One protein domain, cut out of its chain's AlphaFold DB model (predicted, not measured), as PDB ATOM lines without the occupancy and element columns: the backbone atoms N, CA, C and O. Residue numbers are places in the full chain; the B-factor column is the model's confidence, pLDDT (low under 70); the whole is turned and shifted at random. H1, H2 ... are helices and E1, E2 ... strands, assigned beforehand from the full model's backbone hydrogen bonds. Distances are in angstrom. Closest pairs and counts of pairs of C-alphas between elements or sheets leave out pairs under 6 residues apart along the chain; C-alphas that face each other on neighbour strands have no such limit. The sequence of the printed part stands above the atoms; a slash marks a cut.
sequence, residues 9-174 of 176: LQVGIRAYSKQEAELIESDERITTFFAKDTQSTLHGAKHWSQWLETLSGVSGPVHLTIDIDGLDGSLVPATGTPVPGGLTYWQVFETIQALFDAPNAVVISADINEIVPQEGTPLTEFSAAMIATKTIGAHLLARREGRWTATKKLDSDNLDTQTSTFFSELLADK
ATOM      1  N   LEU A   9     174.677 140.465 225.286       98.38
ATOM      2  CA  LEU A   9     175.404 140.713 226.525       98.38
ATOM      3  C   LEU A   9     176.406 141.835 226.266       98.38
ATOM      4  O   LEU A   9     177.261 141.697 225.396       98.38
ATOM      5  N   GLN A  10     176.300 142.929 227.013       98.38
ATOM      6  CA  GLN A  10     177.160 144.095 226.834       98.38
ATOM      7  C   GLN A  10     177.681 144.618 228.172       98.38
ATOM      8  O   GLN A  10     176.998 144.564 229.195       98.38
ATOM      9  N   VAL A  11     178.909 145.134 228.161       98.69
ATOM     10  CA  VAL A  11     179.607 145.655 229.340       98.69
ATOM     11  C   VAL A  11     180.370 146.926 228.976       98.69
ATOM     12  O   VAL A  11     180.862 147.057 227.861       98.69
ATOM     13  N   GLY A  12     180.465 147.878 229.906       97.56
ATOM     14  CA  GLY A  12     181.182 149.143 229.688       97.56
ATOM     15  C   GLY A  12     180.327 150.274 229.103       97.56
ATOM     16  O   GLY A  12     180.841 151.371 228.875       97.56
ATOM     17  N   ILE A  13     179.019 150.043 228.935       97.81
ATOM     18  CA  ILE A  13     178.056 151.036 228.444       97.81
ATOM     19  C   ILE A  13     177.997 152.242 229.389       97.81
ATOM     20  O   ILE A  13     177.813 152.092 230.604       97.81
ATOM     21  N   ARG A  14     178.172 153.442 228.823       96.56
ATOM     22  CA  ARG A  14     178.207 154.722 229.563       96.56
ATOM     23  C   ARG A  14     177.814 155.961 228.752       96.56
ATOM     24  O   ARG A  14     177.685 157.032 229.335       96.56
ATOM     25  N   ALA A  15     177.594 155.815 227.449       93.50
ATOM     26  CA  ALA A  15     177.016 156.834 226.584       93.50
ATOM     27  C   ALA A  15     175.967 156.147 225.706       93.50
ATOM     28  O   ALA A  15     176.294 155.204 224.997       93.50
ATOM     29  N   TYR A  16     174.707 156.550 225.843       95.50
ATOM     30  CA  TYR A  16     173.578 155.980 225.113       95.50
ATOM     31  C   TYR A  16     172.428 156.987 225.090       95.50
ATOM     32  O   TYR A  16     172.294 157.845 225.967       95.50
ATOM     33  N   SER A  17     171.616 156.899 224.049       97.31
ATOM     34  CA  SER A  17     170.406 157.681 223.847       97.31
ATOM     35  C   SER A  17     169.270 157.214 224.757       97.31
ATOM     36  O   SER A  17     169.294 156.134 225.350       97.31
ATOM     37  N   LYS A  18     168.218 158.031 224.836       97.44
ATOM     38  CA  LYS A  18     167.002 157.673 225.568       97.44
ATOM     39  C   LYS A  18     166.353 156.406 224.997       97.44
ATOM     40  O   LYS A  18     165.915 155.556 225.761       97.44
ATOM     41  N   GLN A  19     166.333 156.272 223.676       97.62
ATOM     42  CA  GLN A  19     165.751 155.126 222.983       97.62
ATOM     43  C   GLN A  19     166.501 153.828 223.302       97.62
ATOM     44  O   GLN A  19     165.880 152.795 223.529       97.62
ATOM     45  N   GLU A  20     167.834 153.875 223.365       97.31
ATOM     46  CA  GLU A  20     168.642 152.716 223.764       97.31
ATOM     47  C   GLU A  20     168.406 152.337 225.226       97.31
ATOM     48  O   GLU A  20     168.320 151.153 225.536       97.31
ATOM     49  N   ALA A  21     168.242 153.323 226.115       97.06
ATOM     50  CA  ALA A  21     167.885 153.073 227.510       97.06
ATOM     51  C   ALA A  21     166.537 152.344 227.623       97.06
ATOM     52  O   ALA A  21     166.449 151.307 228.277       97.06
ATOM     53  N   GLU A  22     165.510 152.852 226.935       97.69
ATOM     54  CA  GLU A  22     164.174 152.248 226.903       97.69
ATOM     55  C   GLU A  22     164.217 150.820 226.335       97.69
ATOM     56  O   GLU A  22     163.539 149.928 226.843       97.69
ATOM     57  N   LEU A  23     165.049 150.571 225.319       96.19
ATOM     58  CA  LEU A  23     165.227 149.236 224.749       96.19
ATOM     59  C   LEU A  23     165.929 148.276 225.723       96.19
ATOM     60  O   LEU A  23     165.485 147.143 225.879       96.19
ATOM     61  N   ILE A  24     166.988 148.730 226.403       97.06
ATOM     62  CA  ILE A  24     167.683 147.950 227.441       97.06
ATOM     63  C   ILE A  24     166.724 147.571 228.577       97.06
ATOM     64  O   ILE A  24     166.820 146.471 229.114       97.06
ATOM     65  N   GLU A  25     165.815 148.470 228.958       96.19
ATOM     66  CA  GLU A  25     164.851 148.236 230.039       96.19
ATOM     67  C   GLU A  25     163.690 147.317 229.633       96.19
ATOM     68  O   GLU A  25     163.149 146.606 230.481       96.19
ATOM     69  N   SER A  26     163.291 147.335 228.359       96.12
ATOM     70  CA  SER A  26     162.091 146.635 227.881       96.12
ATOM     71  C   SER A  26     162.350 145.267 227.242       96.12
ATOM     72  O   SER A  26     161.443 144.436 227.244       96.12
ATOM     73  N   ASP A  27     163.550 144.998 226.715       94.81
ATOM     74  CA  ASP A  27     163.888 143.726 226.063       94.81
ATOM     75  C   ASP A  27     164.729 142.823 226.985       94.81
ATOM     76  O   ASP A  27     165.930 143.023 227.165       94.81
ATOM     77  N   GLU A  28     164.111 141.765 227.523       93.69
ATOM     78  CA  GLU A  28     164.754 140.800 228.435       93.69
ATOM     79  C   GLU A  28     165.957 140.058 227.831       93.69
ATOM     80  O   GLU A  28     166.756 139.448 228.549       93.69
ATOM     81  N   ARG A  29     166.114 140.095 226.503       94.25
ATOM     82  CA  ARG A  29     167.253 139.485 225.813       94.25
ATOM     83  C   ARG A  29     168.518 140.335 225.920       94.25
ATOM     84  O   ARG A  29     169.586 139.842 225.553       94.25
ATOM     85  N   ILE A  30     168.412 141.586 226.375       96.56
ATOM     86  CA  ILE A  30     169.532 142.512 226.541       96.56
ATOM     87  C   ILE A  30     169.960 142.523 228.006       96.56
ATOM     88  O   ILE A  30     169.224 142.925 228.898       96.56
ATOM     89  N   THR A  31     171.194 142.104 228.270       97.81
ATOM     90  CA  THR A  31     171.818 142.227 229.589       97.81
ATOM     91  C   THR A  31     172.959 143.226 229.511       97.81
ATOM     92  O   THR A  31     173.911 143.033 228.752       97.81
ATOM     93  N   THR A  32     172.873 144.280 230.321       98.50
ATOM     94  CA  THR A  32     173.832 145.390 230.307       98.50
ATOM     95  C   THR A  32     174.527 145.533 231.651       98.50
ATOM     96  O   THR A  32     173.889 145.781 232.671       98.50
ATOM     97  N   PHE A  33     175.855 145.446 231.639       98.50
ATOM     98  CA  PHE A  33     176.717 145.800 232.760       98.50
ATOM     99  C   PHE A  33     177.269 147.212 232.531       98.50
ATOM    100  O   PHE A  33     178.254 147.410 231.816       98.50
ATOM    101  N   PHE A  34     176.608 148.217 233.111       98.38
ATOM    102  CA  PHE A  34     177.004 149.614 232.926       98.38
ATOM    103  C   PHE A  34     178.368 149.909 233.552       98.38
ATOM    104  O   PHE A  34     178.688 149.439 234.647       98.38
ATOM    105  N   ALA A  35     179.142 150.779 232.898       97.88
ATOM    106  CA  ALA A  35     180.472 151.152 233.378       97.88
ATOM    107  C   ALA A  35     180.419 151.816 234.764       97.88
ATOM    108  O   ALA A  35     181.282 151.567 235.597       97.88
ATOM    109  N   LYS A  36     179.364 152.587 235.069       97.50
ATOM    110  CA  LYS A  36     179.171 153.186 236.405       97.50
ATOM    111  C   LYS A  36     179.177 152.142 237.535       97.50
ATOM    112  O   LYS A  36     179.627 152.439 238.638       97.50
ATOM    113  N   ASP A  37     178.689 150.932 237.251       98.19
ATOM    114  CA  ASP A  37     178.552 149.858 238.229       98.19
ATOM    115  C   ASP A  37     179.839 149.034 238.283       98.19
ATOM    116  O   ASP A  37     180.372 148.807 239.368       98.19
ATOM    117  N   THR A  38     180.402 148.661 237.126       98.06
ATOM    118  CA  THR A  38     181.646 147.873 237.051       98.06
ATOM    119  C   THR A  38     182.888 148.662 237.464       98.06
ATOM    120  O   THR A  38     183.833 148.064 237.971       98.06
ATOM    121  N   GLN A  39     182.893 149.986 237.283       97.31
ATOM    122  CA  GLN A  39     183.990 150.876 237.686       97.31
ATOM    123  C   GLN A  39     183.774 151.512 239.070       97.31
ATOM    124  O   GLN A  39     184.588 152.320 239.519       97.31
ATOM    125  N   SER A  40     182.695 151.158 239.779       97.50
ATOM    126  CA  SER A  40     182.440 151.653 241.135       97.50
ATOM    127  C   SER A  40     183.565 151.258 242.097       97.50
ATOM    128  O   SER A  40     183.927 150.088 242.208       97.50
ATOM    129  N   THR A  41     184.065 152.209 242.885       96.75
ATOM    130  CA  THR A  41     185.099 151.940 243.904       96.75
ATOM    131  C   THR A  41     184.586 151.107 245.078       96.75
ATOM    132  O   THR A  41     185.378 150.486 245.782       96.75
ATOM    133  N   LEU A  42     183.268 151.076 245.296       97.00
ATOM    134  CA  LEU A  42     182.643 150.343 246.397       97.00
ATOM    135  C   LEU A  42     182.186 148.943 245.979       97.00
ATOM    136  O   LEU A  42     182.209 148.015 246.790       97.00
ATOM    137  N   HIS A  43     181.704 148.798 244.741       96.56
ATOM    138  CA  HIS A  43     180.989 147.597 244.296       96.56
ATOM    139  C   HIS A  43     181.478 147.052 242.947       96.56
ATOM    140  O   HIS A  43     181.016 145.994 242.524       96.56
ATOM    141  N   GLY A  44     182.432 147.719 242.291       97.62
ATOM    142  CA  GLY A  44     182.892 147.382 240.943       97.62
ATOM    143  C   GLY A  44     183.433 145.967 240.829       97.62
ATOM    144  O   GLY A  44     183.021 145.230 239.941       97.62
ATOM    145  N   ALA A  45     184.238 145.525 241.798       98.06
ATOM    146  CA  ALA A  45     184.751 144.154 241.832       98.06
ATOM    147  C   ALA A  45     183.629 143.100 241.853       98.06
ATOM    148  O   ALA A  45     183.737 142.069 241.197       98.06
ATOM    149  N   LYS A  46     182.524 143.367 242.562       98.44
ATOM    150  CA  LYS A  46     181.371 142.459 242.598       98.44
ATOM    151  C   LYS A  46     180.679 142.401 241.236       98.44
ATOM    152  O   LYS A  46     180.435 141.306 240.737       98.44
ATOM    153  N   HIS A  47     180.378 143.555 240.642       98.38
ATOM    154  CA  HIS A  47     179.744 143.622 239.322       98.38
ATOM    155  C   HIS A  47     180.629 143.018 238.230       98.38
ATOM    156  O   HIS A  47     180.131 142.351 237.327       98.38
ATOM    157  N   TRP A  48     181.942 143.194 238.346       98.56
ATOM    158  CA  TRP A  48     182.909 142.599 237.439       98.56
ATOM    159  C   TRP A  48     182.932 141.069 237.533       98.56
ATOM    160  O   TRP A  48     182.834 140.391 236.515       98.56
ATOM    161  N   SER A  49     182.956 140.506 238.743       98.56
ATOM    162  CA  SER A  49     182.847 139.052 238.920       98.56
ATOM    163  C   SER A  49     181.539 138.494 238.351       98.56
ATOM    164  O   SER A  49     181.554 137.444 237.714       98.56
ATOM    165  N   GLN A  50     180.421 139.207 238.524       98.69
ATOM    166  CA  GLN A  50     179.124 138.821 237.951       98.69
ATOM    167  C   GLN A  50     179.137 138.830 236.416       98.69
ATOM    168  O   GLN A  50     178.524 137.963 235.795       98.69
ATOM    169  N   TRP A  51     179.847 139.776 235.795       98.69
ATOM    170  CA  TRP A  51     180.045 139.794 234.345       98.69
ATOM    171  C   TRP A  51     180.793 138.542 233.866       98.69
ATOM    172  O   TRP A  51     180.312 137.835 232.980       98.69
ATOM    173  N   LEU A  52     181.925 138.215 234.495       98.62
ATOM    174  CA  LEU A  52     182.712 137.031 234.135       98.62
ATOM    175  C   LEU A  52     181.930 135.724 234.365       98.62
ATOM    176  O   LEU A  52     181.985 134.816 233.537       98.62
ATOM    177  N   GLU A  53     181.155 135.643 235.449       98.38
ATOM    178  CA  GLU A  53     180.249 134.518 235.717       98.38
ATOM    179  C   GLU A  53     179.172 134.394 234.631       98.38
ATOM    180  O   GLU A  53     178.930 133.299 234.123       98.38
ATOM    181  N   THR A  54     178.591 135.517 234.202       98.31
ATOM    182  CA  THR A  54     177.605 135.552 233.111       98.31
ATOM    183  C   THR A  54     178.190 134.981 231.818       98.31
ATOM    184  O   THR A  54     177.544 134.159 231.166       98.31
ATOM    185  N   LEU A  55     179.431 135.345 231.470       98.12
ATOM    186  CA  LEU A  55     180.115 134.813 230.285       98.12
ATOM    187  C   LEU A  55     180.329 133.299 230.354       98.12
ATOM    188  O   LEU A  55     180.160 132.618 229.345       98.12
ATOM    189  N   SER A  56     180.630 132.755 231.535       94.88
ATOM    190  CA  SER A  56     180.829 131.309 231.718       94.88
ATOM    191  C   SER A  56     179.574 130.474 231.419       94.88
ATOM    192  O   SER A  56     179.679 129.304 231.045       94.88
ATOM    193  N   GLY A  57     178.388 131.083 231.542       94.00
ATOM    194  CA  GLY A  57     177.096 130.472 231.230       94.00
ATOM    195  C   GLY A  57     176.666 130.603 229.764       94.00
ATOM    196  O   GLY A  57     175.614 130.074 229.391       94.00
ATOM    197  N   VAL A  58     177.438 131.301 228.923       94.69
ATOM    198  CA  VAL A  58     177.117 131.474 227.500       94.69
ATOM    199  C   VAL A  58     177.168 130.128 226.777       94.69
ATOM    200  O   VAL A  58     178.030 129.282 227.019       94.69
ATOM    201  N   SER A  59     176.211 129.919 225.873       91.94
ATOM    202  CA  SER A  59     176.101 128.700 225.075       91.94
ATOM    203  C   SER A  59     175.705 129.000 223.635       91.94
ATOM    204  O   SER A  59     174.977 129.955 223.368       91.94
ATOM    205  N   GLY A  60     176.173 128.156 222.716       90.94
ATOM    206  CA  GLY A  60     175.876 128.268 221.291       90.94
ATOM    207  C   GLY A  60     176.867 129.152 220.522       90.94
ATOM    208  O   GLY A  60     177.937 129.482 221.041       90.94
ATOM    209  N   PRO A  61     176.553 129.484 219.257       93.31
ATOM    210  CA  PRO A  61     177.399 130.340 218.435       93.31
ATOM    211  C   PRO A  61     177.441 131.767 218.993       93.31
ATOM    212  O   PRO A  61     176.403 132.363 219.269       93.31
ATOM    213  N   VAL A  62     178.646 132.322 219.117       95.56
ATOM    214  CA  VAL A  62     178.882 133.671 219.641       95.56
ATOM    215  C   VAL A  62     179.622 134.513 218.613       95.56
ATOM    216  O   VAL A  62     180.636 134.086 218.054       95.56
ATOM    217  N   HIS A  63     179.127 135.728 218.413       97.00
ATOM    218  CA  HIS A  63     179.865 136.806 217.773       97.00
ATOM    219  C   HIS A  63     180.394 137.751 218.858       97.00
ATOM    220  O   HIS A  63     179.613 138.257 219.663       97.00
ATOM    221  N   LEU A  64     181.712 137.949 218.907       98.25
ATOM    222  CA  LEU A  64     182.365 138.864 219.846       98.25
ATOM    223  C   LEU A  64     182.690 140.180 219.138       98.25
ATOM    224  O   LEU A  64     183.588 140.210 218.308       98.25
ATOM    225  N   THR A  65     182.041 141.276 219.505       98.00
ATOM    226  CA  THR A  65     182.424 142.609 219.018       98.00
ATOM    227  C   THR A  65     183.067 143.412 220.140       98.00
ATOM    228  O   THR A  65     182.578 143.404 221.271       98.00
ATOM    229  N   ILE A  66     184.182 144.074 219.842       98.50
ATOM    230  CA  ILE A  66     184.878 144.986 220.748       98.50
ATOM    231  C   ILE A  66     184.999 146.327 220.037       98.50
ATOM    232  O   ILE A  66     185.859 146.498 219.170       98.50
ATOM    233  N   ASP A  67     184.157 147.265 220.457       97.56
ATOM    234  CA  ASP A  67     184.367 148.677 220.177       97.56
ATOM    235  C   ASP A  67     185.548 149.172 221.005       97.56
ATOM    236  O   ASP A  67     185.570 149.013 222.235       97.56
ATOM    237  N   ILE A  68     186.568 149.714 220.334       97.12
ATOM    238  CA  ILE A  68     187.767 150.187 221.016       97.12
ATOM    239  C   ILE A  68     187.423 151.317 221.989       97.12
ATOM    240  O   ILE A  68     188.062 151.411 223.034       97.12
ATOM    241  N   ASP A  69     186.381 152.109 221.713       95.94
ATOM    242  CA  ASP A  69     185.939 153.196 222.590       95.94
ATOM    243  C   ASP A  69     185.201 152.712 223.851       95.94
ATOM    244  O   ASP A  69     185.016 153.465 224.814       95.94
ATOM    245  N   GLY A  70     184.895 151.414 223.927       96.56
ATOM    246  CA  GLY A  70     184.449 150.754 225.146       96.56
ATOM    247  C   GLY A  70     185.502 150.806 226.262       96.56
ATOM    248  O   GLY A  70     185.143 150.823 227.448       96.56
ATOM    249  N   LEU A  71     186.790 150.892 225.910       97.75
ATOM    250  CA  LEU A  71     187.878 151.110 226.863       97.75
ATOM    251  C   LEU A  71     187.892 152.554 227.377       97.75
ATOM    252  O   LEU A  71     187.315 153.464 226.789       97.75
ATOM    253  N   ASP A  72     188.559 152.782 228.505       96.94
ATOM    254  CA  ASP A  72     188.747 154.133 229.023       96.94
ATOM    255  C   ASP A  72     189.486 155.022 228.014       96.94
ATOM    256  O   ASP A  72     190.541 154.645 227.505       96.94
ATOM    257  N   GLY A  73     188.963 156.227 227.766       94.44
ATOM    258  CA  GLY A  73     189.515 157.154 226.774       94.44
ATOM    259  C   GLY A  73     190.989 157.532 226.984       94.44
ATOM    260  O   GLY A  73     191.643 157.952 226.034       94.44
ATOM    261  N   SER A  74     191.547 157.352 228.189       93.06
ATOM    262  CA  SER A  74     192.991 157.524 228.421       93.06
ATOM    263  C   SER A  74     193.858 156.441 227.761       93.06
ATOM    264  O   SER A  74     195.036 156.683 227.497       93.06
ATOM    265  N   LEU A  75     193.290 155.264 227.485       90.06
ATOM    266  CA  LEU A  75     193.955 154.136 226.829       90.06
ATOM    267  C   LEU A  75     193.770 154.154 225.310       90.06
ATOM    268  O   LEU A  75     194.611 153.630 224.587       90.06
ATOM    269  N   VAL A  76     192.662 154.724 224.839       92.81
ATOM    270  CA  VAL A  76     192.208 154.654 223.441       92.81
ATOM    271  C   VAL A  76     191.772 156.031 222.915       92.81
ATOM    272  O   VAL A  76     190.625 156.218 222.512       92.81
ATOM    273  N   PRO A  77     192.651 157.048 222.934       92.56
ATOM    274  CA  PRO A  77     192.268 158.416 222.579       92.56
ATOM    275  C   PRO A  77     191.909 158.617 221.095       92.56
ATOM    276  O   PRO A  77     191.365 159.668 220.760       92.56
ATOM    277  N   ALA A  78     192.214 157.664 220.205       93.25
ATOM    278  CA  ALA A  78     191.979 157.780 218.764       93.25
ATOM    279  C   ALA A  78     190.842 156.874 218.271       93.25
ATOM    280  O   ALA A  78     191.043 155.819 217.672       93.25
ATOM    281  N   THR A  79     189.629 157.345 218.529       92.69
ATOM    282  CA  THR A  79     188.347 156.777 218.104       92.69
ATOM    283  C   THR A  79     187.368 157.928 217.836       92.69
ATOM    284  O   THR A  79     187.657 159.079 218.177       92.69
ATOM    285  N   GLY A  80     186.221 157.648 217.215       86.19
ATOM    286  CA  GLY A  80     185.176 158.642 216.971       86.19
ATOM    287  C   GLY A  80     184.633 159.286 218.253       86.19
ATOM    288  O   GLY A  80     184.336 160.483 218.243       86.19
ATOM    289  N   THR A  81     184.550 158.530 219.358       89.69
ATOM    290  CA  THR A  81     183.893 158.988 220.595       89.69
ATOM    291  C   THR A  81     184.628 158.539 221.871       89.69
ATOM    292  O   THR A  81     184.128 157.707 222.623       89.69
ATOM    293  N   PRO A  82     185.814 159.087 222.199       89.94
ATOM    294  CA  PRO A  82     186.503 158.718 223.435       89.94
ATOM    295  C   PRO A  82     185.732 159.221 224.670       89.94
ATOM    296  O   PRO A  82     185.521 160.425 224.840       89.94
ATOM    297  N   VAL A  83     185.346 158.307 225.570       92.62
ATOM    298  CA  VAL A  83     184.597 158.627 226.804       92.62
ATOM    299  C   VAL A  83     185.349 158.130 228.051       92.62
ATOM    300  O   VAL A  83     185.735 156.956 228.097       92.62
ATOM    301  N   PRO A  84     185.540 158.962 229.097       94.50
ATOM    302  CA  PRO A  84     186.188 158.542 230.344       94.50
ATOM    303  C   PRO A  84     185.337 157.549 231.155       94.50
ATOM    304  O   PRO A  84     184.123 157.459 230.980       94.50
ATOM    305  N   GLY A  85     185.973 156.833 232.085       95.19
ATOM    306  CA  GLY A  85     185.326 155.854 232.963       95.19
ATOM    307  C   GLY A  85     185.012 154.529 232.266       95.19
ATOM    308  O   GLY A  85     184.024 153.876 232.602       95.19
ATOM    309  N   GLY A  86     185.806 154.175 231.254       97.12
ATOM    310  CA  GLY A  86     185.621 152.962 230.459       97.12
ATOM    311  C   GLY A  86     186.289 151.728 231.054       97.12
ATOM    312  O   GLY A  86     186.758 151.725 232.192       97.12
ATOM    313  N   LEU A  87     186.315 150.651 230.271       98.25
ATOM    314  CA  LEU A  87     187.007 149.426 230.661       98.25
ATOM    315  C   LEU A  87     188.523 149.623 230.648       98.25
ATOM    316  O   LEU A  87     189.090 150.270 229.767       98.25
ATOM    317  N   THR A  88     189.205 148.993 231.594       97.94
ATOM    318  CA  THR A  88     190.656 148.835 231.490       97.94
ATOM    319  C   THR A  88     191.001 147.803 230.412       97.94
ATOM    320  O   THR A  88     190.212 146.902 230.115       97.94
ATOM    321  N   TYR A  89     192.224 147.864 229.882       98.00
ATOM    322  CA  TYR A  89     192.734 146.833 228.970       98.00
ATOM    323  C   TYR A  89     192.598 145.413 229.557       98.00
ATOM    324  O   TYR A  89     192.212 144.471 228.864       98.00
ATOM    325  N   TRP A  90     192.869 145.253 230.856       98.19
ATOM    326  CA  TRP A  90     192.798 143.956 231.531       98.19
ATOM    327  C   TRP A  90     191.371 143.429 231.666       98.19
ATOM    328  O   TRP A  90     191.157 142.234 231.501       98.19
ATOM    329  N   GLN A  91     190.386 144.305 231.864       98.56
ATOM    330  CA  GLN A  91     188.977 143.910 231.871       98.56
ATOM    331  C   GLN A  91     188.531 143.355 230.509       98.56
ATOM    332  O   GLN A  91     187.833 142.342 230.435       98.56
ATOM    333  N   VAL A  92     188.991 143.953 229.408       98.62
ATOM    334  CA  VAL A  92     188.747 143.409 228.061       98.62
ATOM    335  C   VAL A  92     189.462 142.068 227.879       98.62
ATOM    336  O   VAL A  92     188.875 141.108 227.382       98.62
ATOM    337  N   PHE A  93     190.705 141.956 228.346       98.62
ATOM    338  CA  PHE A  93     191.466 140.706 228.292       98.62
ATOM    339  C   PHE A  93     190.779 139.560 229.054       98.62
ATOM    340  O   PHE A  93     190.692 138.442 228.539       98.62
ATOM    341  N   GLU A  94     190.288 139.828 230.266       98.62
ATOM    342  CA  GLU A  94     189.548 138.875 231.100       98.62
ATOM    343  C   GLU A  94     188.200 138.506 230.480       98.62
ATOM    344  O   GLU A  94     187.834 137.336 230.495       98.62
ATOM    345  N   THR A  95     187.513 139.466 229.856       98.75
ATOM    346  CA  THR A  95     186.279 139.223 229.090       98.75
ATOM    347  C   THR A  95     186.516 138.222 227.964       98.75
ATOM    348  O   THR A  95     185.792 137.235 227.848       98.75
ATOM    349  N   ILE A  96     187.570 138.428 227.165       98.69
ATOM    350  CA  ILE A  96     187.941 137.496 226.095       98.69
ATOM    351  C   ILE A  96     188.265 136.124 226.693       98.69
ATOM    352  O   ILE A  96     187.767 135.110 226.216       98.69
ATOM    353  N   GLN A  97     189.079 136.072 227.749       97.94
ATOM    354  CA  GLN A  97     189.451 134.805 228.378       97.94
ATOM    355  C   GLN A  97     188.221 134.038 228.885       97.94
ATOM    356  O   GLN A  97     188.041 132.881 228.517       97.94
ATOM    357  N   ALA A  98     187.353 134.690 229.662       98.25
ATOM    358  CA  ALA A  98     186.158 134.081 230.235       98.25
ATOM    359  C   ALA A  98     185.185 133.588 229.158       98.25
ATOM    360  O   ALA A  98     184.656 132.486 229.279       98.25
ATOM    361  N   LEU A  99     184.993 134.357 228.080       98.44
ATOM    362  CA  LEU A  99     184.146 133.935 226.966       98.44
ATOM    363  C   LEU A  99     184.693 132.681 226.273       98.44
ATOM    364  O   LEU A  99     183.940 131.748 226.010       98.44
ATOM    365  N   PHE A 100     185.989 132.641 225.959       97.75
ATOM    366  CA  PHE A 100     186.576 131.480 225.284       97.75
ATOM    367  C   PHE A 100     186.687 130.253 226.201       97.75
ATOM    368  O   PHE A 100     186.697 129.125 225.707       97.75
ATOM    369  N   ASP A 101     186.763 130.453 227.518       96.31
ATOM    370  CA  ASP A 101     186.773 129.384 228.525       96.31
ATOM    371  C   ASP A 101     185.378 128.849 228.861       96.31
ATOM    372  O   ASP A 101     185.272 127.776 229.461       96.31
ATOM    373  N   ALA A 102     184.314 129.536 228.441       95.94
ATOM    374  CA  ALA A 102     182.952 129.059 228.615       95.94
ATOM    375  C   ALA A 102     182.754 127.722 227.869       95.94
ATOM    376  O   ALA A 102     182.954 127.645 226.654       95.94
ATOM    377  N   PRO A 103     182.341 126.647 228.565       92.31
ATOM    378  CA  PRO A 103     182.395 125.283 228.032       92.31
ATOM    379  C   PRO A 103     181.440 125.036 226.861       92.31
ATOM    380  O   PRO A 103     181.656 124.117 226.076       92.31
ATOM    381  N   ASN A 104     180.378 125.836 226.757       92.00
ATOM    382  CA  ASN A 104     179.319 125.660 225.766       92.00
ATOM    383  C   ASN A 104     179.302 126.771 224.707       92.00
ATOM    384  O   ASN A 104     178.465 126.727 223.800       92.00
ATOM    385  N   ALA A 105     180.175 127.774 224.824       93.81
ATOM    386  CA  ALA A 105     180.255 128.870 223.873       93.81
ATOM    387  C   ALA A 105     181.133 128.478 222.680       93.81
ATOM    388  O   ALA A 105     182.241 127.968 222.828       93.81
ATOM    389  N   VAL A 106     180.655 128.770 221.473       94.25
ATOM    390  CA  VAL A 106     181.414 128.590 220.235       94.25
ATOM    391  C   VAL A 106     181.568 129.952 219.582       94.25
ATOM    392  O   VAL A 106     180.689 130.403 218.854       94.25
ATOM    393  N   VAL A 107     182.689 130.627 219.832       95.94
ATOM    394  CA  VAL A 107     182.982 131.906 219.168       95.94
ATOM    395  C   VAL A 107     183.256 131.640 217.685       95.94
ATOM    396  O   VAL A 107     184.222 130.950 217.343       95.94
ATOM    397  N   ILE A 108     182.374 132.134 216.814       94.81
ATOM    398  CA  ILE A 108     182.397 131.892 215.359       94.81
ATOM    399  C   ILE A 108     182.938 133.081 214.563       94.81
ATOM    400  O   ILE A 108     183.411 132.901 213.442       94.81
ATOM    401  N   SER A 109     182.891 134.280 215.136       96.06
ATOM    402  CA  SER A 109     183.407 135.508 214.537       96.06
ATOM    403  C   SER A 109     183.736 136.523 215.624       96.06
ATOM    404  O   SER A 109     183.190 136.458 216.732       96.06
ATOM    405  N   ALA A 110     184.644 137.444 215.309       98.06
ATOM    406  CA  ALA A 110     184.957 138.553 216.186       98.06
ATOM    407  C   ALA A 110     185.379 139.800 215.405       98.06
ATOM    408  O   ALA A 110     186.146 139.669 214.450       98.06
ATOM    409  N   ASP A 111     184.945 140.966 215.878       98.19
ATOM    410  CA  ASP A 111     185.261 142.278 215.314       98.19
ATOM    411  C   ASP A 111     185.958 143.147 216.370       98.19
ATOM    412  O   ASP A 111     185.576 143.157 217.541       98.19
ATOM    413  N   ILE A 112     187.018 143.850 215.960       98.31
ATOM    414  CA  ILE A 112     187.699 144.883 216.750       98.31
ATOM    415  C   ILE A 112     187.665 146.138 215.874       98.31
ATOM    416  O   ILE A 112     188.330 146.164 214.835       98.31
ATOM    417  N   ASN A 113     186.835 147.118 216.226       97.31
ATOM    418  CA  ASN A 113     186.461 148.227 215.341       97.31
ATOM    419  C   ASN A 113     186.649 149.612 216.002       97.31
ATOM    420  O   ASN A 113     187.268 149.725 217.057       97.31
ATOM    421  N   GLU A 114     186.222 150.662 215.289       95.88
ATOM    422  CA  GLU A 114     186.303 152.086 215.680       95.88
ATOM    423  C   GLU A 114     187.714 152.644 215.946       95.88
ATOM    424  O   GLU A 114     187.903 153.665 216.607       95.88
ATOM    425  N   ILE A 115     188.741 152.015 215.370       96.25
ATOM    426  CA  ILE A 115     190.112 152.532 215.409       96.25
ATOM    427  C   ILE A 115     190.281 153.625 214.357       96.25
ATOM    428  O   ILE A 115     190.106 153.383 213.160       96.25
ATOM    429  N   VAL A 116     190.711 154.806 214.794       94.19
ATOM    430  CA  VAL A 116     191.086 155.916 213.913       94.19
ATOM    431  C   VAL A 116     192.602 156.136 213.995       94.19
ATOM    432  O   VAL A 116     193.164 156.022 215.084       94.19
ATOM    433  N   PRO A 117     193.293 156.455 212.881       90.44
ATOM    434  CA  PRO A 117     194.722 156.754 212.915       90.44
ATOM    435  C   PRO A 117     195.060 157.923 213.848       90.44
ATOM    436  O   PRO A 117     194.428 158.980 213.780       90.44
ATOM    437  N   GLN A 118     196.100 157.754 214.663       89.19
ATOM    438  CA  GLN A 118     196.578 158.762 215.602       89.19
ATOM    439  C   GLN A 118     197.956 159.304 215.212       89.19
ATOM    440  O   GLN A 118     198.917 158.564 215.006       89.19
ATOM    441  N   GLU A 119     198.093 160.631 215.161       91.88
ATOM    442  CA  GLU A 119     199.399 161.257 214.957       91.88
ATOM    443  C   GLU A 119     200.210 161.287 216.263       91.88
ATOM    444  O   GLU A 119     199.694 161.568 217.346       91.88
ATOM    445  N   GLY A 120     201.511 161.001 216.165       93.44
ATOM    446  CA  GLY A 120     202.461 161.129 217.274       93.44
ATOM    447  C   GLY A 120     202.493 159.961 218.266       93.44
ATOM    448  O   GLY A 120     203.441 159.868 219.044       93.44
ATOM    449  N   THR A 121     201.527 159.041 218.235       93.44
ATOM    450  CA  THR A 121     201.554 157.814 219.049       93.44
ATOM    451  C   THR A 121     200.649 156.736 218.451       93.44
ATOM    452  O   THR A 121     199.546 157.075 218.047       93.44
ATOM    453  N   PRO A 122     201.055 155.451 218.429       94.50
ATOM    454  CA  PRO A 122     200.225 154.349 217.943       94.50
ATOM    455  C   PRO A 122     199.409 153.694 219.073       94.50
ATOM    456  O   PRO A 122     199.160 152.492 219.034       94.50
ATOM    457  N   LEU A 123     199.125 154.413 220.168       95.06
ATOM    458  CA  LEU A 123     198.610 153.803 221.400       95.06
ATOM    459  C   LEU A 123     197.290 153.058 221.163       95.06
ATOM    460  O   LEU A 123     197.143 151.918 221.613       95.06
ATOM    461  N   THR A 124     196.355 153.677 220.443       95.94
ATOM    462  CA  THR A 124     195.042 153.076 220.176       95.94
ATOM    463  C   THR A 124     195.169 151.906 219.201       95.94
ATOM    464  O   THR A 124     194.657 150.819 219.468       95.94
ATOM    465  N   GLU A 125     195.936 152.076 218.120       96.25
ATOM    466  CA  GLU A 125     196.185 151.040 217.115       96.25
ATOM    467  C   GLU A 125     196.884 149.819 217.719       96.25
ATOM    468  O   GLU A 125     196.510 148.676 217.449       96.25
ATOM    469  N   PHE A 126     197.886 150.044 218.569       96.06
ATOM    470  CA  PHE A 126     198.621 148.974 219.231       96.06
ATOM    471  C   PHE A 126     197.755 148.269 220.281       96.06
ATOM    472  O   PHE A 126     197.800 147.043 220.380       96.06
ATOM    473  N   SER A 127     196.910 149.010 221.005       96.38
ATOM    474  CA  SER A 127     195.936 148.427 221.939       96.38
ATOM    475  C   SER A 127     194.939 147.524 221.209       96.38
ATOM    476  O   SER A 127     194.741 146.377 221.616       96.38
ATOM    477  N   ALA A 128     194.388 147.980 220.082       97.31
ATOM    478  CA  ALA A 128     193.508 147.177 219.237       97.31
ATOM    479  C   ALA A 128     194.219 145.935 218.671       97.31
ATOM    480  O   ALA A 128     193.680 144.829 218.731       97.31
ATOM    481  N   ALA A 129     195.461 146.076 218.193       97.56
ATOM    482  CA  ALA A 129     196.259 144.954 217.696       97.56
ATOM    483  C   ALA A 129     196.541 143.905 218.786       97.56
ATOM    484  O   ALA A 129     196.499 142.698 218.526       97.56
ATOM    485  N   MET A 130     196.792 144.342 220.022       98.31
ATOM    486  CA  MET A 130     196.970 143.453 221.168       98.31
ATOM    487  C   MET A 130     195.675 142.721 221.540       98.31
ATOM    488  O   MET A 130     195.712 141.512 221.777       98.31
ATOM    489  N   ILE A 131     194.531 143.412 221.522       98.62
ATOM    490  CA  ILE A 131     193.205 142.809 221.731       98.62
ATOM    491  C   ILE A 131     192.926 141.754 220.653       98.62
ATOM    492  O   ILE A 131     192.602 140.613 220.980       98.62
ATOM    493  N   ALA A 132     193.139 142.081 219.376       98.62
ATOM    494  CA  ALA A 132     192.973 141.136 218.273       98.62
ATOM    495  C   ALA A 132     193.892 139.910 218.427       98.62
ATOM    496  O   ALA A 132     193.452 138.766 218.287       98.62
ATOM    497  N   THR A 133     195.156 140.131 218.801       98.62
ATOM    498  CA  THR A 133     196.121 139.054 219.069       98.62
ATOM    499  C   THR A 133     195.651 138.152 220.208       98.62
ATOM    500  O   THR A 133     195.722 136.926 220.095       98.62
ATOM    501  N   LYS A 134     195.126 138.731 221.293       98.62
ATOM    502  CA  LYS A 134     194.550 137.978 222.411       98.62
ATOM    503  C   LYS A 134     193.357 137.135 221.960       98.62
ATOM    504  O   LYS A 134     193.318 135.949 222.284       98.62
ATOM    505  N   THR A 135     192.434 137.701 221.186       98.69
ATOM    506  CA  THR A 135     191.270 136.983 220.644       98.69
ATOM    507  C   THR A 135     191.692 135.794 219.779       98.69
ATOM    508  O   THR A 135     191.221 134.676 219.994       98.69
ATOM    509  N   ILE A 136     192.651 135.984 218.865       98.50
ATOM    510  CA  ILE A 136     193.195 134.895 218.036       98.50
ATOM    511  C   ILE A 136     193.871 133.831 218.911       98.50
ATOM    512  O   ILE A 136     193.631 132.636 218.734       98.50
ATOM    513  N   GLY A 137     194.693 134.244 219.878       98.44
ATOM    514  CA  GLY A 137     195.368 133.330 220.799       98.44
ATOM    515  C   GLY A 137     194.388 132.485 221.619       98.44
ATOM    516  O   GLY A 137     194.571 131.273 221.731       98.44
ATOM    517  N   ALA A 138     193.323 133.101 222.139       98.19
ATOM    518  CA  ALA A 138     192.264 132.414 222.873       98.19
ATOM    519  C   ALA A 138     191.520 131.405 221.984       98.19
ATOM    520  O   ALA A 138     191.311 130.263 222.392       98.19
ATOM    521  N   HIS A 139     191.215 131.776 220.737       97.19
ATOM    522  CA  HIS A 139     190.602 130.873 219.765       97.19
ATOM    523  C   HIS A 139     191.482 129.652 219.454       97.19
ATOM    524  O   HIS A 139     191.011 128.513 219.492       97.19
ATOM    525  N   LEU A 140     192.774 129.861 219.179       97.38
ATOM    526  CA  LEU A 140     193.716 128.770 218.911       97.38
ATOM    527  C   LEU A 140     193.858 127.831 220.115       97.38
ATOM    528  O   LEU A 140     193.894 126.611 219.943       97.38
ATOM    529  N   LEU A 141     193.901 128.391 221.326       96.69
ATOM    530  CA  LEU A 141     193.953 127.623 222.566       96.69
ATOM    531  C   LEU A 141     192.694 126.768 222.754       96.69
ATOM    532  O   LEU A 141     192.808 125.562 222.968       96.69
ATOM    533  N   ALA A 142     191.509 127.363 222.590       94.88
ATOM    534  CA  ALA A 142     190.234 126.662 222.697       94.88
ATOM    535  C   ALA A 142     190.122 125.509 221.685       94.88
ATOM    536  O   ALA A 142     189.622 124.434 222.022       94.88
ATOM    537  N   ARG A 143     190.636 125.685 220.460       93.69
ATOM    538  CA  ARG A 143     190.704 124.609 219.456       93.69
ATOM    539  C   ARG A 143     191.677 123.504 219.845       93.69
ATOM    540  O   ARG A 143     191.337 122.331 219.725       93.69
ATOM    541  N   ARG A 144     192.873 123.864 220.318       95.12
ATOM    542  CA  ARG A 144     193.893 122.899 220.756       95.12
ATOM    543  C   ARG A 144     193.397 122.029 221.911       95.12
ATOM    544  O   ARG A 144     193.732 120.853 221.971       95.12
ATOM    545  N   GLU A 145     192.611 122.605 222.814       94.25
ATOM    546  CA  GLU A 145     192.066 121.925 223.995       94.25
ATOM    547  C   GLU A 145     190.713 121.247 223.740       94.25
ATOM    548  O   GLU A 145     190.133 120.674 224.658       94.25
ATOM    549  N   GLY A 146     190.195 121.298 222.509       90.12
ATOM    550  CA  GLY A 146     188.923 120.669 222.143       90.12
ATOM    551  C   GLY A 146     187.676 121.360 222.707       90.12
ATOM    552  O   GLY A 146     186.584 120.816 222.579       90.12
ATOM    553  N   ARG A 147     187.817 122.553 223.299       88.44
ATOM    554  CA  ARG A 147     186.696 123.383 223.781       88.44
ATOM    555  C   ARG A 147     185.908 123.993 222.631       88.44
ATOM    556  O   ARG A 147     184.694 124.131 222.704       88.44
ATOM    557  N   TRP A 148     186.592 124.324 221.540       90.50
ATOM    558  CA  TRP A 148     185.935 124.789 220.328       90.50
ATOM    559  C   TRP A 148     185.603 123.605 219.422       90.50
ATOM    560  O   TRP A 148     186.497 122.920 218.918       90.50
ATOM    561  N   THR A 149     184.314 123.397 219.171       81.81
ATOM    562  CA  THR A 149     183.819 122.470 218.152       81.81
ATOM    563  C   THR A 149     183.053 123.264 217.108       81.81
ATOM    564  O   THR A 149     182.267 124.144 217.450       81.81
ATOM    565  N   ALA A 150     183.300 122.982 215.825       76.12
ATOM    566  CA  ALA A 150     182.542 123.626 214.762       76.12
ATOM    567  C   ALA A 150     181.057 123.330 214.990       76.12
ATOM    568  O   ALA A 150     180.669 122.162 215.103       76.12
ATOM    569  N   THR A 151     180.236 124.375 215.064       67.19
ATOM    570  CA  THR A 151     178.789 124.208 215.109       67.19
ATOM    571  C   THR A 151     178.382 123.373 213.898       67.19
ATOM    572  O   THR A 151     178.754 123.677 212.760       67.19
ATOM    573  N   LYS A 152     177.662 122.265 214.134       62.53
ATOM    574  CA  LYS A 152     177.019 121.538 213.035       62.53
ATOM    575  C   LYS A 152     176.191 122.557 212.257       62.53
ATOM    576  O   LYS A 152     175.592 123.440 212.873       62.53
ATOM    577  N   LYS A 153     176.175 122.438 210.924       53.72
ATOM    578  CA  LYS A 153     175.217 123.166 210.086       53.72
ATOM    579  C   LYS A 153     173.862 123.045 210.782       53.72
ATOM    580  O   LYS A 153     173.434 121.921 211.038       53.72
ATOM    581  N   LEU A 154     173.278 124.174 211.175       53.09
ATOM    582  CA  LEU A 154     171.911 124.184 211.679       53.09
ATOM    583  C   LEU A 154     171.071 123.481 210.612       53.09
ATOM    584  O   LEU A 154     171.178 123.843 209.437       53.09
ATOM    585  N   ASP A 155     170.322 122.448 211.000       47.81
ATOM    586  CA  ASP A 155     169.273 121.930 210.128       47.81
ATOM    587  C   ASP A 155     168.363 123.121 209.848       47.81
ATOM    588  O   ASP A 155     167.757 123.682 210.765       47.81
ATOM    589  N   SER A 156     168.329 123.543 208.584       52.50
ATOM    590  CA  SER A 156     167.517 124.665 208.106       52.50
ATOM    591  C   SER A 156     166.044 124.523 208.480       52.50
ATOM    592  O   SER A 156     165.323 125.512 208.499       52.50
ATOM    593  N   ASP A 157     165.626 123.302 208.800       51.94
ATOM    594  CA  ASP A 157     164.250 122.909 209.057       51.94
ATOM    595  C   ASP A 157     163.801 123.200 210.505       51.94
ATOM    596  O   ASP A 157     162.608 123.158 210.781       51.94
ATOM    597  N   ASN A 158     164.732 123.502 211.424       45.12
ATOM    598  CA  ASN A 158     164.453 123.771 212.849       45.12
ATOM    599  C   ASN A 158     164.832 125.187 213.310       45.12
ATOM    600  O   ASN A 158     164.697 125.511 214.492       45.12
ATOM    601  N   LEU A 159     165.322 126.036 212.408       50.94
ATOM    602  CA  LEU A 159     165.336 127.469 212.671       50.94
ATOM    603  C   LEU A 159     163.894 127.947 212.523       50.94
ATOM    604  O   LEU A 159     163.313 127.797 211.451       50.94
ATOM    605  N   ASP A 160     163.318 128.525 213.577       51.91
ATOM    606  CA  ASP A 160     162.102 129.326 213.446       51.91
ATOM    607  C   ASP A 160     162.464 130.589 212.654       51.91
ATOM    608  O   ASP A 160     162.697 131.668 213.193       51.91
ATOM    609  N   THR A 161     162.630 130.428 211.341       50.44
ATOM    610  CA  THR A 161     162.844 131.502 210.381       50.44
ATOM    611  C   THR A 161     161.509 132.175 210.103       50.44
ATOM    612  O   THR A 161     161.130 132.321 208.934       50.44
ATOM    613  N   GLN A 162     160.760 132.569 211.141       52.22
ATOM    614  CA  GLN A 162     159.729 133.570 210.914       52.22
ATOM    615  C   GLN A 162     160.432 134.725 210.222       52.22
ATOM    616  O   GLN A 162     161.400 135.297 210.726       52.22
ATOM    617  N   THR A 163     160.034 134.949 208.975       51.78
ATOM    618  CA  THR A 163     160.624 135.991 208.155       51.78
ATOM    619  C   THR A 163     160.361 137.281 208.904       51.78
ATOM    620  O   THR A 163     159.202 137.614 209.133       51.78
ATOM    621  N   SER A 164     161.425 137.943 209.355       59.69
ATOM    622  CA  SER A 164     161.302 139.188 210.101       59.69
ATOM    623  C   SER A 164     160.427 140.160 209.313       59.69
ATOM    624  O   SER A 164     160.778 140.557 208.200       59.69
ATOM    625  N   THR A 165     159.282 140.529 209.883       69.00
ATOM    626  CA  THR A 165     158.378 141.541 209.325       69.00
ATOM    627  C   THR A 165     158.831 142.958 209.670       69.00
ATOM    628  O   THR A 165     158.219 143.921 209.213       69.00
ATOM    629  N   PHE A 166     159.945 143.103 210.398       68.56
ATOM    630  CA  PHE A 166     160.459 144.375 210.903       68.56
ATOM    631  C   PHE A 166     160.545 145.455 209.818       68.56
ATOM    632  O   PHE A 166     160.026 146.556 209.982       68.56
ATOM    633  N   PHE A 167     161.148 145.144 208.666       57.06
ATOM    634  CA  PHE A 167     161.284 146.125 207.585       57.06
ATOM    635  C   PHE A 167     159.971 146.395 206.846       57.06
ATOM    636  O   PHE A 167     159.771 147.511 206.374       57.06
ATOM    637  N   SER A 168     159.073 145.413 206.745       68.94
ATOM    638  CA  SER A 168     157.749 145.626 206.148       68.94
ATOM    639  C   SER A 168     156.848 146.488 207.031       68.94
ATOM    640  O   SER A 168     156.154 147.355 206.512       68.94
ATOM    641  N   GLU A 169     156.900 146.304 208.350       75.56
ATOM    642  CA  GLU A 169     156.127 147.084 209.322       75.56
ATOM    643  C   GLU A 169     156.676 148.512 209.441       75.56
ATOM    644  O   GLU A 169     155.922 149.474 209.326       75.56
ATOM    645  N   LEU A 170     158.003 148.676 209.515       69.81
ATOM    646  CA  LEU A 170     158.653 149.991 209.563       69.81
ATOM    647  C   LEU A 170     158.362 150.857 208.325       69.81
ATOM    648  O   LEU A 170     158.358 152.087 208.406       69.81
ATOM    649  N   LEU A 171     158.184 150.231 207.158       68.25
ATOM    650  CA  LEU A 171     157.827 150.932 205.924       68.25
ATOM    651  C   LEU A 171     156.336 151.274 205.864       68.25
ATOM    652  O   LEU A 171     155.999 152.320 205.314       68.25
ATOM    653  N   ALA A 172     155.466 150.438 206.438       71.62
ATOM    654  CA  ALA A 172     154.036 150.716 206.530       71.62
ATOM    655  C   ALA A 172     153.752 151.928 207.436       71.62
ATOM    656  O   ALA A 172     153.034 152.832 207.017       71.62
ATOM    657  N   ASP A 173     154.415 152.019 208.592       67.12
ATOM    658  CA  ASP A 173     154.255 153.130 209.549       67.12
ATOM    659  C   ASP A 173     154.784 154.483 209.035       67.12
ATOM    660  O   ASP A 173     154.472 155.533 209.590       67.12
ATOM    661  N   LYS A 174     155.610 154.487 207.981       58.97
ATOM    662  CA  LYS A 174     156.111 155.716 207.332       58.97
ATOM    663  C   LYS A 174     155.264 156.167 206.139       58.97
ATOM    664  O   LYS A 174     155.607 157.171 205.509       58.97
TER     665      LYS A 174
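What this domain is: This is residues 9 to 174 of the 176 residues of an uncharacterized protein of uncultured archaeon MedDCM-OCT-S05-C32 (UniProt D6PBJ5). Three helices, H3, H4 and H5, stand side by side in a row and cover one side of two separate pairs of parallel strands, E3 with E4 and E1 with E2. H1 is on the E2 side of the body, where residues 16 to 23 stick out, and a long tail, residues 152 to 174 with H6, reaches away as an arm. The printed part has 166 residues, with six named helices and four named strands in the order E1 H1 E2 H2 H3 E3 H4 E4 H5 H6, and its class is mixed, helices and strands. It is only just compact, close to loose, with a radius of gyration of the C-alphas of 18.0 A and spans of 53 by 49 by 37 A.

Where its parts are: E3, residues 59 to 67, is 22.2 A long, and E4, residues 104 to 113, is 25.9 A long. E3 bends by 52 degrees at residue 62 and E4 by 59 degrees at residue 108. H4 is residues 89 to 101, 18.4 A, and H5 is residues 123 to 144, 31.3 A, from C-alpha 123 at (198.610, 153.803, 221.400) to C-alpha 144 at (193.893, 122.899, 220.756). H3 is residues 44 to 56, 18.6 A. E1, residues 9 to 13, begins at C-alpha 9 at (175.404, 140.713, 226.525); E2 is residues 30 to 34, H1 residues 18 to 26 and H2 residues 35 to 38. H6, residues 166 to 172, ends at C-alpha 172 at (154.036, 150.716, 206.530).

How they stand to each other: E3 and E4 are parallel neighbours at 17 degrees, with N 62 and O 106 2.8 A apart, within hydrogen-bond range. E3, H4 and E4 form a strand-helix-strand unit, two parallel neighbour strands with a helix between them along the chain, with a right-handed crossover; E1, H1 and E2 form another, also right-handed. The closest C-alphas of E4 and H5 are those of Ile 112 and Ala 132, 6.6 A apart. H4 and H5 touch at Phe 100 and Ala 138, C-alphas 6.2 A apart, at a shallow tilt of 18 degrees, the same way. H3, with residues 52 to 56 alone, touches H4 at Leu 55 and Leu 99, C-alphas 5.3 A apart, at a shallow tilt of 29 degrees, the same way. E1 and E2 are parallel at 27 degrees, with N 33 and O 10 2.8 A apart. The closest C-alphas of E2 and H3 are those of Phe 33 and Trp 51, 7.0 A apart. H2 and H3 touch only at the corner, C-alphas 38 and 44 being 4.1 A apart. E1 and E3 are apart; H1 and H6 touch no helix. Every O i to N i+4 pair is within hydrogen-bond range in H1, H3, H4, H5 and H6; H2 is too short for one.

The domain as a whole: The C-alphas of Gly 120 and Asp 157 are the two farthest apart, 54.7 A. Without the stretches that stand free, the body spans 43 by 33 by 26 A. The printed part has no cut; the links E3 to H4 and H5 to H6 are long, 21 residues each. The mean pLDDT of the printed part is 90.6; residues 151 to 168, 170 to 171 and 173 to 174 are under 70.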